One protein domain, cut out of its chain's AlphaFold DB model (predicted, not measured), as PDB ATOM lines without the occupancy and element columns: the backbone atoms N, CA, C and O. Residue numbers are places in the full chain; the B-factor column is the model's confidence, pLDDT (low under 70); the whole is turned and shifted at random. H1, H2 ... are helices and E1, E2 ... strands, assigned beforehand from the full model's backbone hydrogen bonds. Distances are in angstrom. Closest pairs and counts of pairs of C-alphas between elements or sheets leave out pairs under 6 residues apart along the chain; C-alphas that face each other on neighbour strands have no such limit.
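Overview. This is residues 2 to 109 of the 262 residues of the protein "Putative transmembrane protein" of Rodentibacter pneumotropicus (UniProt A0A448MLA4). A five-stranded sheet, E1 to E5, curled like part of a barrel, has one long helix, H1, whose residues 19 to 34 pack on one face of it; residues 2 to 17, of which 3 to 17 belong to H1, stick out as a free arm that makes much of the length. A short second helix, H2, packs with its residues 95 to 98 on the sheet, mostly at E4. The printed part has 108 residues, and along the chain the named elements run H1, E1, E2, E3, E4, E5, H2; the sheet's order is E1, E2, E3, E4, E5, antiparallel throughout, and the class is mixed, helices and strands. The whole is extended, with a radius of gyration of the C-alphas of 20.4 A and spans of 72 by 32 by 19 A.

Arrangement. The sheet is a meander, each strand the antiparallel neighbour of the one before, and it is strongly twisted. E3, residues 58 to 67, and E4, residues 73 to 83, are a hairpin at 155 degrees, with N 61 and O 78 2.8 A apart. E2, residues 45 to 54, is E3's other neighbour, at 157 degrees, with N 48 and O 64 2.8 A apart. The edge strands are E1, residues 39 to 41, where N 41 and O 45 of E2 are 2.8 A apart, and E5, residues 86 to 93, where N 90 and O 79 of E4 are 3.0 A apart. H1, residues 3 to 34, is on the sheet, making two layers, at a height over the sheet of 10.9 A. It runs along the strands, at 15 degrees to E4 on the local plane; their closest C-alphas, of Gln 23 and Leu 83, are 6.2 A apart. H2, residues 95 to 104, is on the sheet and only just over E4, where 3 of its C-alphas fall; the closest C-alphas, of Ile 75 and Leu 97, are 5.9 A apart. H1 and H2 are apart. In both helices every O i to N i+4 pair is within hydrogen-bond range.

Along the chain. E4 is 30.0 A long from first to last C-alpha, E3 29.6 A, E2 26.5 A, E5 23.3 A and E1 6.5 A. H1 is 46.5 A long, from C-alpha 3 at (-36.414, -49.105, -53.143) to C-alpha 34 at (-2.335, -29.858, -28.004). H2 is 14.1 A long and ends with C-alpha 104 at (-2.529, -3.263, -10.833).

Size, cuts and confidence. The two C-alphas farthest apart, of Ser 2 and Asn 106, are 72.1 A apart. The printed part has no cut, and its links between named elements are tight. The mean pLDDT of the printed part is 78.2; residues 2 to 21, 43 to 44 and 68 to 70 are under 70.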
ATOM      1  N   SER A   2     -39.407 -50.666 -49.600       69.81
ATOM      2  CA  SER A   2     -39.472 -49.986 -50.910       69.81
ATOM      3  C   SER A   2     -38.082 -49.473 -51.316       69.81
ATOM      4  O   SER A   2     -37.347 -48.988 -50.456       69.81
ATOM      5  N   LYS A   3     -37.723 -49.548 -52.610       65.56
ATOM      6  CA  LYS A   3     -36.414 -49.105 -53.143       65.56
ATOM      7  C   LYS A   3     -36.013 -47.699 -52.664       65.56
ATOM      8  O   LYS A   3     -34.843 -47.456 -52.398       65.56
ATOM      9  N   ARG A   4     -36.989 -46.798 -52.480       58.00
ATOM     10  CA  ARG A   4     -36.769 -45.442 -51.951       58.00
ATOM     11  C   ARG A   4     -36.287 -45.447 -50.497       58.00
ATOM     12  O   ARG A   4     -35.329 -44.753 -50.196       58.00
ATOM     13  N   LYS A   5     -36.884 -46.265 -49.618       58.72
ATOM     14  CA  LYS A   5     -36.448 -46.382 -48.212       58.72
ATOM     15  C   LYS A   5     -35.020 -46.922 -48.100       58.72
ATOM     16  O   LYS A   5     -34.269 -46.437 -47.266       58.72
ATOM     17  N   THR A   6     -34.639 -47.878 -48.949       50.16
ATOM     18  CA  THR A   6     -33.270 -48.421 -48.984       50.16
ATOM     19  C   THR A   6     -32.261 -47.371 -49.447       50.16
ATOM     20  O   THR A   6     -31.262 -47.176 -48.772       50.16
ATOM     21  N   ILE A   7     -32.552 -46.632 -50.525       57.59
ATOM     22  CA  ILE A   7     -31.685 -45.546 -51.015       57.59
ATOM     23  C   ILE A   7     -31.515 -44.458 -49.945       57.59
ATOM     24  O   ILE A   7     -30.389 -44.086 -49.633       57.59
ATOM     25  N   THR A   8     -32.605 -43.994 -49.324       45.47
ATOM     26  CA  THR A   8     -32.541 -42.990 -48.249       45.47
ATOM     27  C   THR A   8     -31.744 -43.485 -47.043       45.47
ATOM     28  O   THR A   8     -30.950 -42.726 -46.496       45.47
ATOM     29  N   LEU A   9     -31.906 -44.751 -46.646       46.44
ATOM     30  CA  LEU A   9     -31.155 -45.343 -45.539       46.44
ATOM     31  C   LEU A   9     -29.658 -45.448 -45.861       46.44
ATOM     32  O   LEU A   9     -28.831 -45.131 -45.012       46.44
ATOM     33  N   THR A  10     -29.302 -45.841 -47.086       40.81
ATOM     34  CA  THR A  10     -27.907 -45.904 -47.539       40.81
ATOM     35  C   THR A  10     -27.271 -44.515 -47.602       40.81
ATOM     36  O   THR A  10     -26.158 -44.341 -47.120       40.81
ATOM     37  N   LEU A  11     -27.977 -43.506 -48.122       38.31
ATOM     38  CA  LEU A  11     -27.508 -42.113 -48.115       38.31
ATOM     39  C   LEU A  11     -27.340 -41.571 -46.690       38.31
ATOM     40  O   LEU A  11     -26.321 -40.954 -46.395       38.31
ATOM     41  N   ALA A  12     -28.292 -41.843 -45.795       39.75
ATOM     42  CA  ALA A  12     -28.180 -41.471 -44.386       39.75
ATOM     43  C   ALA A  12     -26.978 -42.157 -43.716       39.75
ATOM     44  O   ALA A  12     -26.226 -41.505 -43.000       39.75
ATOM     45  N   ALA A  13     -26.745 -43.443 -43.998       43.06
ATOM     46  CA  ALA A  13     -25.586 -44.170 -43.490       43.06
ATOM     47  C   ALA A  13     -24.262 -43.576 -43.999       43.06
ATOM     48  O   ALA A  13     -23.341 -43.383 -43.211       43.06
ATOM     49  N   ILE A  14     -24.179 -43.220 -45.285       47.62
ATOM     50  CA  ILE A  14     -23.003 -42.550 -45.863       47.62
ATOM     51  C   ILE A  14     -22.766 -41.195 -45.186       47.62
ATOM     52  O   ILE A  14     -21.638 -40.905 -44.795       47.62
ATOM     53  N   LEU A  15     -23.812 -40.388 -44.986       44.03
ATOM     54  CA  LEU A  15     -23.707 -39.099 -44.295       44.03
ATOM     55  C   LEU A  15     -23.220 -39.259 -42.850       44.03
ATOM     56  O   LEU A  15     -22.367 -38.492 -42.410       44.03
ATOM     57  N   VAL A  16     -23.711 -40.271 -42.130       61.03
ATOM     58  CA  VAL A  16     -23.260 -40.579 -40.766       61.03
ATOM     59  C   VAL A  16     -21.791 -41.002 -40.755       61.03
ATOM     60  O   VAL A  16     -21.033 -40.507 -39.925       61.03
ATOM     61  N   ILE A  17     -21.363 -41.862 -41.685       57.34
ATOM     62  CA  ILE A  17     -19.966 -42.315 -41.783       57.34
ATOM     63  C   ILE A  17     -19.033 -41.148 -42.117       57.34
ATOM     64  O   ILE A  17     -18.011 -40.977 -41.453       57.34
ATOM     65  N   ILE A  18     -19.388 -40.318 -43.104       58.66
ATOM     66  CA  ILE A  18     -18.602 -39.135 -43.483       58.66
ATOM     67  C   ILE A  18     -18.536 -38.152 -42.312       58.66
ATOM     68  O   ILE A  18     -17.449 -37.697 -41.962       58.66
ATOM     69  N   GLY A  19     -19.672 -37.861 -41.671       54.66
ATOM     70  CA  GLY A  19     -19.736 -36.960 -40.522       54.66
ATOM     71  C   GLY A  19     -18.904 -37.452 -39.337       54.66
ATOM     72  O   GLY A  19     -18.136 -36.682 -38.763       54.66
ATOM     73  N   ALA A  20     -18.992 -38.743 -39.005       68.56
ATOM     74  CA  ALA A  20     -18.202 -39.351 -37.936       68.56
ATOM     75  C   ALA A  20     -16.702 -39.355 -38.265       68.56
ATOM     76  O   ALA A  20     -15.893 -38.969 -37.423       68.56
ATOM     77  N   GLY A  21     -16.323 -39.728 -39.491       64.62
ATOM     78  CA  GLY A  21     -14.931 -39.711 -39.943       64.62
ATOM     79  C   GLY A  21     -14.326 -38.306 -39.909       64.62
ATOM     80  O   GLY A  21     -13.226 -38.116 -39.394       64.62
ATOM     81  N   ALA A  22     -15.073 -37.305 -40.374       71.56
ATOM     82  CA  ALA A  22     -14.681 -35.900 -40.326       71.56
ATOM     83  C   ALA A  22     -14.525 -35.373 -38.889       71.56
ATOM     84  O   ALA A  22     -13.585 -34.628 -38.598       71.56
ATOM     85  N   GLN A  23     -15.405 -35.786 -37.974       76.44
ATOM     86  CA  GLN A  23     -15.304 -35.431 -36.560       76.44
ATOM     87  C   GLN A  23     -14.084 -36.079 -35.892       76.44
ATOM     88  O   GLN A  23     -13.348 -35.408 -35.169       76.44
ATOM     89  N   ILE A  24     -13.828 -37.364 -36.165       78.25
ATOM     90  CA  ILE A  24     -12.635 -38.074 -35.679       78.25
ATOM     91  C   ILE A  24     -11.366 -37.395 -36.201       78.25
ATOM     92  O   ILE A  24     -10.456 -37.127 -35.421       78.25
ATOM     93  N   TYR A  25     -11.325 -37.053 -37.492       78.38
ATOM     94  CA  TYR A  25     -10.213 -36.315 -38.094       78.38
ATOM     95  C   TYR A  25      -9.987 -34.957 -37.416       78.38
ATOM     96  O   TYR A  25      -8.860 -34.625 -37.050       78.38
ATOM     97  N   THR A  26     -11.061 -34.193 -37.201       81.25
ATOM     98  CA  THR A  26     -11.007 -32.882 -36.535       81.25
ATOM     99  C   THR A  26     -10.451 -33.015 -35.118       81.25
ATOM    100  O   THR A  26      -9.516 -32.308 -34.748       81.25
ATOM    101  N   ASN A  27     -10.954 -33.978 -34.340       84.00
ATOM    102  CA  ASN A  27     -10.453 -34.250 -32.996       84.00
ATOM    103  C   ASN A  27      -8.987 -34.696 -32.998       84.00
ATOM    104  O   ASN A  27      -8.229 -34.245 -32.143       84.00
ATOM    105  N   HIS A  28      -8.579 -35.522 -33.966       85.38
ATOM    106  CA  HIS A  28      -7.190 -35.949 -34.115       85.38
ATOM    107  C   HIS A  28      -6.257 -34.767 -34.397       85.38
ATOM    108  O   HIS A  28      -5.186 -34.679 -33.804       85.38
ATOM    109  N   LYS A  29      -6.671 -33.818 -35.247       84.00
ATOM    110  CA  LYS A  29      -5.913 -32.583 -35.500       84.00
ATOM    111  C   LYS A  29      -5.785 -31.709 -34.256       84.00
ATOM    112  O   LYS A  29      -4.697 -31.209 -33.990       84.00
ATOM    113  N   VAL A  30      -6.855 -31.568 -33.473       84.94
ATOM    114  CA  VAL A  30      -6.790 -30.858 -32.184       84.94
ATOM    115  C   VAL A  30      -5.817 -31.553 -31.232       84.94
ATOM    116  O   VAL A  30      -4.953 -30.887 -30.672       84.94
ATOM    117  N   ASP A  31      -5.893 -32.881 -31.104       87.00
ATOM    118  CA  ASP A  31      -4.974 -33.655 -30.258       87.00
ATOM    119  C   ASP A  31      -3.507 -33.466 -30.688       87.00
ATOM    120  O   ASP A  31      -2.652 -33.229 -29.839       87.00
ATOM    121  N   GLN A  32      -3.216 -33.485 -31.995       85.62
ATOM    122  CA  GLN A  32      -1.871 -33.217 -32.522       85.62
ATOM    123  C   GLN A  32      -1.350 -31.825 -32.145       85.62
ATOM    124  O   GLN A  32      -0.166 -31.673 -31.856       85.62
ATOM    125  N   VAL A  33      -2.206 -30.799 -32.161       83.50
ATOM    126  CA  VAL A  33      -1.810 -29.432 -31.789       83.50
ATOM    127  C   VAL A  33      -1.595 -29.314 -30.282       83.50
ATOM    128  O   VAL A  33      -0.602 -28.731 -29.859       83.50
ATOM    129  N   LEU A  34      -2.474 -29.896 -29.463       85.56
ATOM    130  CA  LEU A  34      -2.335 -29.858 -28.004       85.56
ATOM    131  C   LEU A  34      -1.063 -30.570 -27.521       85.56
ATOM    132  O   LEU A  34      -0.449 -30.126 -26.556       85.56
ATOM    133  N   GLN A  35      -0.610 -31.606 -28.231       85.88
ATOM    134  CA  GLN A  35       0.659 -32.291 -27.953       85.88
ATOM    135  C   GLN A  35       1.910 -31.431 -28.196       85.88
ATOM    136  O   GLN A  35       2.985 -31.793 -27.725       85.88
ATOM    137  N   LYS A  36       1.799 -30.304 -28.912       83.25
ATOM    138  CA  LYS A  36       2.926 -29.382 -29.127       83.25
ATOM    139  C   LYS A  36       3.228 -28.506 -27.914       83.25
ATOM    140  O   LYS A  36       4.297 -27.906 -27.849       83.25
ATOM    141  N   PHE A  37       2.312 -28.425 -26.950       84.00
ATOM    142  CA  PHE A  37       2.562 -27.705 -25.708       84.00
ATOM    143  C   PHE A  37       3.537 -28.499 -24.820       84.00
ATOM    144  O   PHE A  37       3.466 -29.727 -24.773       84.00
ATOM    145  N   PRO A  38       4.431 -27.820 -24.085       85.38
ATOM    146  CA  PRO A  38       4.476 -26.372 -23.893       85.38
ATOM    147  C   PRO A  38       5.199 -25.601 -25.012       85.38
ATOM    148  O   PRO A  38       6.181 -26.075 -25.581       85.38
ATOM    149  N   TYR A  39       4.745 -24.369 -25.262       82.25
ATOM    150  CA  TYR A  39       5.425 -23.420 -26.148       82.25
ATOM    151  C   TYR A  39       6.349 -22.499 -25.351       82.25
ATOM    152  O   TYR A  39       5.960 -21.964 -24.314       82.25
ATOM    153  N   SER A  40       7.559 -22.270 -25.858       80.44
ATOM    154  CA  SER A  40       8.497 -21.297 -25.287       80.44
ATOM    155  C   SER A  40       8.385 -19.955 -26.016       80.44
ATOM    156  O   SER A  40       8.500 -19.895 -27.243       80.44
ATOM    157  N   LEU A  41       8.169 -18.883 -25.252       76.81
ATOM    158  CA  LEU A  41       8.103 -17.498 -25.710       76.81
ATOM    159  C   LEU A  41       9.382 -16.774 -25.277       76.81
ATOM    160  O   LEU A  41       9.632 -16.569 -24.087       76.81
ATOM    161  N   ASP A  42      10.220 -16.441 -26.258       73.06
ATOM    162  CA  ASP A  42      11.516 -15.765 -26.100       73.06
ATOM    163  C   ASP A  42      12.431 -16.336 -24.993       73.06
ATOM    164  O   ASP A  42      13.214 -15.611 -24.383       73.06
ATOM    165  N   ASN A  43      12.368 -17.652 -24.738       68.69
ATOM    166  CA  ASN A  43      13.122 -18.364 -23.693       68.69
ATOM    167  C   ASN A  43      12.860 -17.922 -22.238       68.69
ATOM    168  O   ASN A  43      13.575 -18.378 -21.350       68.69
ATOM    169  N   GLN A  44      11.874 -17.063 -21.980       68.81
ATOM    170  CA  GLN A  44      11.595 -16.543 -20.632       68.81
ATOM    171  C   GLN A  44      10.242 -17.017 -20.109       68.81
ATOM    172  O   GLN A  44      10.137 -17.439 -18.961       68.81
ATOM    173  N   ALA A  45       9.230 -17.024 -20.977       79.00
ATOM    174  CA  ALA A  45       7.886 -17.451 -20.627       79.00
ATOM    175  C   ALA A  45       7.553 -18.789 -21.292       79.00
ATOM    176  O   ALA A  45       7.820 -19.003 -22.477       79.00
ATOM    177  N   ILE A  46       6.947 -19.696 -20.531       84.38
ATOM    178  CA  ILE A  46       6.465 -20.981 -21.035       84.38
ATOM    179  C   ILE A  46       4.943 -20.963 -21.010       84.38
ATOM    180  O   ILE A  46       4.341 -20.846 -19.946       84.38
ATOM    181  N   LEU A  47       4.326 -21.102 -22.182       85.00
ATOM    182  CA  LEU A  47       2.887 -21.251 -22.332       85.00
ATOM    183  C   LEU A  47       2.520 -22.736 -22.255       85.00
ATOM    184  O   LEU A  47       2.949 -23.543 -23.085       85.00
ATOM    185  N   LYS A  48       1.696 -23.085 -21.272       88.56
ATOM    186  CA  LYS A  48       1.166 -24.428 -21.045       88.56
ATOM    187  C   LYS A  48      -0.330 -24.462 -21.334       88.56
ATOM    188  O   LYS A  48      -1.026 -23.452 -21.211       88.56
ATOM    189  N   ILE A  49      -0.818 -25.649 -21.678       89.19
ATOM    190  CA  ILE A  49      -2.247 -25.950 -21.729       89.19
ATOM    191  C   ILE A  49      -2.529 -27.155 -20.848       89.19
ATOM    192  O   ILE A  49      -1.832 -28.164 -20.928       89.19
ATOM    193  N   THR A  50      -3.601 -27.055 -20.071       88.00
ATOM    194  CA  THR A  50      -4.218 -28.191 -19.388       88.00
ATOM    195  C   THR A  50      -5.622 -28.405 -19.943       88.00
ATOM    196  O   THR A  50      -6.398 -27.458 -20.052       88.00
ATOM    197  N   GLU A  51      -5.954 -29.642 -20.303       88.44
ATOM    198  CA  GLU A  51      -7.311 -30.036 -20.696       88.44
ATOM    199  C   GLU A  51      -8.067 -30.488 -19.441       88.44
ATOM    200  O   GLU A  51      -7.710 -31.491 -18.825       88.44
ATOM    201  N   SER A  52      -9.080 -29.725 -19.029       84.62
ATOM    202  CA  SER A  52      -9.866 -30.025 -17.825       84.62
ATOM    203  C   SER A  52     -11.048 -30.948 -18.116       84.62
ATOM    204  O   SER A  52     -11.485 -31.692 -17.238       84.62
ATOM    205  N   ASN A  53     -11.560 -30.927 -19.348       86.62
ATOM    206  CA  ASN A  53     -12.665 -31.769 -19.789       86.62
ATOM    207  C   ASN A  53     -12.560 -32.056 -21.291       86.62
ATOM    208  O   ASN A  53     -12.258 -31.156 -22.075       86.62
ATOM    209  N   LYS A  54     -12.861 -33.294 -21.698       88.94
ATOM    210  CA  LYS A  54     -12.823 -33.744 -23.095       88.94
ATOM    211  C   LYS A  54     -14.043 -34.594 -23.421       88.94
ATOM    212  O   LYS A  54     -14.220 -35.677 -22.875       88.94
ATOM    213  N   ASN A  55     -14.823 -34.134 -24.392       87.75
ATOM    214  CA  ASN A  55     -15.939 -34.857 -24.993       87.75
ATOM    215  C   ASN A  55     -15.804 -34.892 -26.521       87.75
ATOM    216  O   ASN A  55     -14.931 -34.258 -27.112       87.75
ATOM    217  N   PHE A  56     -16.696 -35.634 -27.182       83.06
ATOM    218  CA  PHE A  56     -16.616 -35.865 -28.629       83.06
ATOM    219  C   PHE A  56     -16.713 -34.586 -29.477       83.06
ATOM    220  O   PHE A  56     -16.094 -34.533 -30.538       83.06
ATOM    221  N   PHE A  57     -17.442 -33.567 -29.008       86.56
ATOM    222  CA  PHE A  57     -17.637 -32.284 -29.702       86.56
ATOM    223  C   PHE A  57     -17.093 -31.077 -28.935       86.56
ATOM    224  O   PHE A  57     -17.249 -29.949 -29.395       86.56
ATOM    225  N   SER A  58     -16.528 -31.263 -27.740       89.12
ATOM    226  CA  SER A  58     -16.129 -30.129 -26.910       89.12
ATOM    227  C   SER A  58     -14.949 -30.436 -26.013       89.12
ATOM    228  O   SER A  58     -14.823 -31.556 -25.517       89.12
ATOM    229  N   ARG A  59     -14.125 -29.423 -25.759       91.00
ATOM    230  CA  ARG A  59     -12.988 -29.500 -24.841       91.00
ATOM    231  C   ARG A  59     -12.874 -28.219 -24.043       91.00
ATOM    232  O   ARG A  59     -12.978 -27.137 -24.617       91.00
ATOM    233  N   ASP A  60     -12.609 -28.354 -22.757       91.69
ATOM    234  CA  ASP A  60     -12.336 -27.223 -21.882       91.69
ATOM    235  C   ASP A  60     -10.821 -27.164 -21.647       91.69
ATOM    236  O   ASP A  60     -10.208 -28.131 -21.190       91.69
ATOM    237  N   LEU A  61     -10.209 -26.038 -22.016       91.75
ATOM    238  CA  LEU A  61      -8.770 -25.804 -21.950       91.75
ATOM    239  C   LEU A  61      -8.454 -24.637 -21.019       91.75
ATOM    240  O   LEU A  61      -9.093 -23.582 -21.080       91.75
ATOM    241  N   VAL A  62      -7.410 -24.805 -20.217       91.06
ATOM    242  CA  VAL A  62      -6.831 -23.761 -19.370       91.06
ATOM    243  C   VAL A  62      -5.435 -23.452 -19.882       91.06
ATOM    244  O   VAL A  62      -4.571 -24.328 -19.899       91.06
ATOM    245  N   PHE A  63      -5.222 -22.213 -20.311       88.44
ATOM    246  CA  PHE A  63      -3.909 -21.710 -20.692       88.44
ATOM    247  C   PHE A  63      -3.255 -21.076 -19.473       88.44
ATOM    248  O   PHE A  63      -3.864 -20.228 -18.812       88.44
ATOM    249  N   SER A  64      -2.010 -21.448 -19.208       88.06
ATOM    250  CA  SER A  64      -1.208 -20.880 -18.130       88.06
ATOM    251  C   SER A  64       0.172 -20.478 -18.625       88.06
ATOM    252  O   SER A  64       0.698 -21.046 -19.582       88.06
ATOM    253  N   VAL A  65       0.746 -19.468 -17.980       84.88
ATOM    254  CA  VAL A  65       2.107 -19.006 -18.251       84.88
ATOM    255  C   VAL A  65       2.958 -19.199 -17.006       84.88
ATOM    256  O   VAL A  65       2.540 -18.853 -15.902       84.88
ATOM    257  N   THR A  66       4.154 -19.742 -17.203       82.75
ATOM    258  CA  THR A  66       5.198 -19.844 -16.180       82.75
ATOM    259  C   THR A  66       6.357 -18.929 -16.563       82.75
ATOM    260  O   THR A  66       6.848 -19.022 -17.689       82.75
ATOM    261  N   ASP A  67       6.815 -18.096 -15.629       74.56
ATOM    262  CA  ASP A  67       8.059 -17.323 -15.738       74.56
ATOM    263  C   ASP A  67       9.051 -17.819 -14.671       74.56
ATOM    264  O   ASP A  67       8.692 -17.951 -13.504       74.56
ATOM    265  N   ASN A  68      10.259 -18.185 -15.108       56.38
ATOM    266  CA  ASN A  68      11.475 -18.492 -14.333       56.38
ATOM    267  C   ASN A  68      11.324 -18.857 -12.832       56.38
ATOM    268  O   ASN A  68      11.982 -18.275 -11.971       56.38
ATOM    269  N   GLY A  69      10.533 -19.890 -12.517       57.38
ATOM    270  CA  GLY A  69      10.437 -20.480 -11.172       57.38
ATOM    271  C   GLY A  69       9.230 -20.051 -10.330       57.38
ATOM    272  O   GLY A  69       9.086 -20.540  -9.209       57.38
ATOM    273  N   GLU A  70       8.351 -19.193 -10.850       63.69
ATOM    274  CA  GLU A  70       7.067 -18.873 -10.215       63.69
ATOM    275  C   GLU A  70       5.989 -19.941 -10.490       63.69
ATOM    276  O   GLU A  70       6.121 -20.785 -11.381       63.69
ATOM    277  N   GLN A  71       4.915 -19.928  -9.692       74.06
ATOM    278  CA  GLN A  71       3.752 -20.797  -9.902       74.06
ATOM    279  C   GLN A  71       3.031 -20.450 -11.211       74.06
ATOM    280  O   GLN A  71       2.989 -19.293 -11.623       74.06
ATOM    281  N   ASP A  72       2.430 -21.463 -11.834       80.69
ATOM    282  CA  ASP A  72       1.676 -21.315 -13.079       80.69
ATOM    283  C   ASP A  72       0.541 -20.292 -12.910       80.69
ATOM    284  O   ASP A  72      -0.379 -20.488 -12.115       80.69
ATOM    285  N   ALA A  73       0.596 -19.205 -13.680       84.06
ATOM    286  CA  ALA A  73      -0.452 -18.198 -13.707       84.06
ATOM    287  C   ALA A  73      -1.468 -18.552 -14.794       84.06
ATOM    288  O   ALA A  73      -1.147 -18.534 -15.984       84.06
ATOM    289  N   GLU A  74      -2.701 -18.872 -14.406       87.06
ATOM    290  CA  GLU A  74      -3.790 -19.092 -15.357       87.06
ATOM    291  C   GLU A  74      -4.143 -17.779 -16.056       87.06
ATOM    292  O   GLU A  74      -4.435 -16.775 -15.403       87.06
ATOM    293  N   ILE A  75      -4.153 -17.779 -17.386       85.00
ATOM    294  CA  ILE A  75      -4.384 -16.571 -18.186       85.00
ATOM    295  C   ILE A  75      -5.713 -16.609 -18.940       85.00
ATOM    296  O   ILE A  75      -6.422 -15.605 -18.973       85.00
ATOM    297  N   ILE A  76      -6.076 -17.750 -19.532       86.31
ATOM    298  CA  ILE A  76      -7.238 -17.869 -20.422       86.31
ATOM    299  C   ILE A  76      -7.935 -19.206 -20.180       86.31
ATOM    300  O   ILE A  76      -7.307 -20.262 -20.225       86.31
ATOM    301  N   PHE A  77      -9.253 -19.157 -20.017       88.19
ATOM    302  CA  PHE A  77     -10.121 -20.325 -20.116       88.19
ATOM    303  C   PHE A  77     -10.757 -20.354 -21.493       88.19
ATOM    304  O   PHE A  77     -11.342 -19.358 -21.910       88.19
ATOM    305  N   THR A  78     -10.666 -21.487 -22.180       89.44
ATOM    306  CA  THR A  78     -11.227 -21.676 -23.518       89.44
ATOM    307  C   THR A  78     -12.142 -22.883 -23.540       89.44
ATOM    308  O   THR A  78     -11.730 -23.976 -23.163       89.44
ATOM    309  N   LYS A  79     -13.346 -22.705 -24.071       92.00
ATOM    310  CA  LYS A  79     -14.214 -23.797 -24.483       92.00
ATOM    311  C   LYS A  79     -14.101 -23.972 -25.991       92.00
ATOM    312  O   LYS A  79     -14.563 -23.135 -26.766       92.00
ATOM    313  N   LEU A  80     -13.470 -25.062 -26.407       89.62
ATOM    314  CA  LEU A  80     -13.430 -25.477 -27.801       89.62
ATOM    315  C   LEU A  80     -14.683 -26.280 -28.129       89.62
ATOM    316  O   LEU A  80     -15.019 -27.218 -27.409       89.62
ATOM    317  N   THR A  81     -15.328 -25.961 -29.247       89.25
ATOM    318  CA  THR A  81     -16.344 -26.812 -29.872       89.25
ATOM    319  C   THR A  81     -15.794 -27.326 -31.194       89.25
ATOM    320  O   THR A  81     -15.470 -26.545 -32.089       89.25
ATOM    321  N   THR A  82     -15.662 -28.642 -31.314       87.06
ATOM    322  CA  THR A  82     -15.177 -29.324 -32.513       87.06
ATOM    323  C   THR A  82     -16.374 -29.868 -33.283       87.06
ATOM    324  O   THR A  82     -17.068 -30.765 -32.817       87.06
ATOM    325  N   LEU A  83     -16.638 -29.316 -34.461       84.88
ATOM    326  CA  LEU A  83     -17.609 -29.822 -35.428       84.88
ATOM    327  C   LEU A  83     -16.862 -30.431 -36.626       84.88
ATOM    328  O   LEU A  83     -15.684 -30.126 -36.832       84.88
ATOM    329  N   PRO A  84     -17.516 -31.259 -37.460       80.06
ATOM    330  CA  PRO A  84     -16.888 -31.793 -38.661       80.06
ATOM    331  C   PRO A  84     -16.302 -30.670 -39.527       80.06
ATOM    332  O   PRO A  84     -17.041 -29.825 -40.026       80.06
ATOM    333  N   PHE A  85     -14.975 -30.665 -39.690       78.75
ATOM    334  CA  PHE A  85     -14.220 -29.662 -40.455       78.75
ATOM    335  C   PHE A  85     -14.286 -28.220 -39.924       78.75
ATOM    336  O   PHE A  85     -13.883 -27.297 -40.630       78.75
ATOM    337  N   PHE A  86     -14.751 -27.996 -38.694       82.62
ATOM    338  CA  PHE A  86     -14.872 -26.647 -38.147       82.62
ATOM    339  C   PHE A  86     -14.637 -26.620 -36.643       82.62
ATOM    340  O   PHE A  86     -15.161 -27.454 -35.911       82.62
ATOM    341  N   ILE A  87     -13.869 -25.647 -36.162       84.62
ATOM    342  CA  ILE A  87     -13.595 -25.492 -34.735       84.62
ATOM    343  C   ILE A  87     -13.907 -24.059 -34.323       84.62
ATOM    344  O   ILE A  87     -13.460 -23.100 -34.960       84.62
ATOM    345  N   THR A  88     -14.672 -23.918 -33.243       87.44
ATOM    346  CA  THR A  88     -14.856 -22.641 -32.555       87.44
ATOM    347  C   THR A  88     -14.188 -22.682 -31.195       87.44
ATOM    348  O   THR A  88     -14.201 -23.705 -30.512       87.44
ATOM    349  N   ALA A  89     -13.609 -21.556 -30.802       88.44
ATOM    350  CA  ALA A  89     -13.083 -21.325 -29.472       88.44
ATOM    351  C   ALA A  89     -13.792 -20.108 -28.888       88.44
ATOM    352  O   ALA A  89     -13.726 -19.019 -29.461       88.44
ATOM    353  N   GLU A  90     -14.462 -20.310 -27.763       88.38
ATOM    354  CA  GLU A  90     -14.969 -19.227 -26.930       88.38
ATOM    355  C   GLU A  90     -14.085 -19.156 -25.694       88.38
ATOM    356  O   GLU A  90     -14.039 -20.103 -24.903       88.38
ATOM    357  N   SER A  91     -13.360 -18.054 -25.540       86.31
ATOM    358  CA  SER A  91     -12.432 -17.884 -24.430       86.31
ATOM    359  C   SER A  91     -12.678 -16.601 -23.653       86.31
ATOM    360  O   SER A  91     -13.212 -15.609 -24.156       86.31
ATOM    361  N   LYS A  92     -12.254 -16.638 -22.394       87.31
ATOM    362  CA  LYS A  92     -12.251 -15.505 -21.473       87.31
ATOM    363  C   LYS A  92     -10.943 -15.471 -20.701       87.31
ATOM    364  O   LYS A  92     -10.344 -16.517 -20.442       87.31
ATOM    365  N   PHE A  93     -10.529 -14.281 -20.289       84.88
ATOM    366  CA  PHE A  93      -9.481 -14.140 -19.286       84.88
ATOM    367  C   PHE A  93      -9.867 -14.857 -17.991       84.88
ATOM    368  O   PHE A  93     -11.045 -14.945 -17.633       84.88
ATOM    369  N   SER A  94      -8.863 -15.401 -17.304       86.62
ATOM    370  CA  SER A  94      -9.062 -16.030 -16.003       86.62
ATOM    371  C   SER A  94      -9.513 -15.004 -14.966       86.62
ATOM    372  O   SER A  94      -9.110 -13.838 -14.997       86.62
ATOM    373  N   ASP A  95     -10.315 -15.439 -13.995       89.06
ATOM    374  CA  ASP A  95     -10.765 -14.555 -12.917       89.06
ATOM    375  C   ASP A  95      -9.571 -14.032 -12.093       89.06
ATOM    376  O   ASP A  95      -9.599 -12.909 -11.588       89.06
ATOM    377  N   GLN A  96      -8.500 -14.827 -11.983       86.94
ATOM    378  CA  GLN A  96      -7.248 -14.429 -11.335       86.94
ATOM    379  C   GLN A  96      -6.557 -13.291 -12.096       86.94
ATOM    380  O   GLN A  96      -6.196 -12.282 -11.485       86.94
ATOM    381  N   LEU A  97      -6.429 -13.415 -13.422       84.69
ATOM    382  CA  LEU A  97      -5.842 -12.384 -14.273       84.69
ATOM    383  C   LEU A  97      -6.687 -11.110 -14.250       84.69
ATOM    384  O   LEU A  97      -6.138 -10.031 -14.066       84.69
ATOM    385  N   VAL A  98      -8.015 -11.222 -14.358       87.56
ATOM    386  CA  VAL A  98      -8.927 -10.067 -14.294       87.56
ATOM    387  C   VAL A  98      -8.767  -9.316 -12.973       87.56
ATOM    388  O   VAL A  98      -8.644  -8.093 -12.974       87.56
ATOM    389  N   ARG A  99      -8.711 -10.024 -11.839       90.12
ATOM    390  CA  ARG A  99      -8.489  -9.394 -10.524       90.12
ATOM    391  C   ARG A  99      -7.134  -8.699 -10.442       90.12
ATOM    392  O   ARG A  99      -7.068  -7.589  -9.917       90.12
ATOM    393  N   LYS A 100      -6.076  -9.339 -10.949       84.69
ATOM    394  CA  LYS A 100      -4.726  -8.766 -10.972       84.69
ATOM    395  C   LYS A 100      -4.682  -7.505 -11.835       84.69
ATOM    396  O   LYS A 100      -4.258  -6.469 -11.346       84.69
ATOM    397  N   LEU A 101      -5.217  -7.555 -13.056       83.56
ATOM    398  CA  LEU A 101      -5.282  -6.404 -13.962       83.56
ATOM    399  C   LEU A 101      -6.110  -5.254 -13.381       83.56
ATOM    400  O   LEU A 101      -5.646  -4.118 -13.388       83.56
ATOM    401  N   ASN A 102      -7.294  -5.536 -12.828       85.56
ATOM    402  CA  ASN A 102      -8.128  -4.513 -12.193       85.56
ATOM    403  C   ASN A 102      -7.390  -3.815 -11.044       85.56
ATOM    404  O   ASN A 102      -7.478  -2.598 -10.908       85.56
ATOM    405  N   LYS A 103      -6.645  -4.575 -10.232       88.69
ATOM    406  CA  LYS A 103      -5.870  -4.035  -9.112       88.69
ATOM    407  C   LYS A 103      -4.655  -3.233  -9.584       88.69
ATOM    408  O   LYS A 103      -4.477  -2.103  -9.144       88.69
ATOM    409  N   ASP A 104      -3.831  -3.818 -10.447       82.81
ATOM    410  CA  ASP A 104      -2.529  -3.263 -10.833       82.81
ATOM    411  C   ASP A 104      -2.680  -2.035 -11.745       82.81
ATOM    412  O   ASP A 104      -1.878  -1.107 -11.676       82.81
ATOM    413  N   LEU A 105      -3.728  -2.010 -12.576       80.94
ATOM    414  CA  LEU A 105      -4.021  -0.905 -13.493       80.94
ATOM    415  C   LEU A 105      -5.099   0.050 -12.966       80.94
ATOM    416  O   LEU A 105      -5.405   1.031 -13.636       80.94
ATOM    417  N   ASN A 106      -5.675  -0.235 -11.794       84.94
ATOM    418  CA  ASN A 106      -6.794   0.504 -11.208       84.94
ATOM    419  C   ASN A 106      -7.963   0.717 -12.193       84.94
ATOM    420  O   ASN A 106      -8.442   1.832 -12.403       84.94
ATOM    421  N   ILE A 107      -8.400  -0.379 -12.816       87.75
ATOM    422  CA  ILE A 107      -9.488  -0.412 -13.800       87.75
ATOM    423  C   ILE A 107     -10.587  -1.389 -13.393       87.75
ATOM    424  O   ILE A 107     -10.429  -2.201 -12.482       87.75
ATOM    425  N   THR A 108     -11.705  -1.347 -14.113       90.81
ATOM    426  CA  THR A 108     -12.759  -2.363 -14.036       90.81
ATOM    427  C   THR A 108     -12.991  -2.976 -15.409       90.81
ATOM    428  O   THR A 108     -13.592  -2.341 -16.268       90.81
ATOM    429  N   ILE A 109     -12.539  -4.210 -15.627       87.06
ATOM    430  CA  ILE A 109     -12.896  -4.984 -16.823       87.06
ATOM    431  C   ILE A 109     -14.373  -5.382 -16.732       87.06
ATOM    432  O   ILE A 109     -14.754  -6.172 -15.868       87.06
TER     433      ILE A 109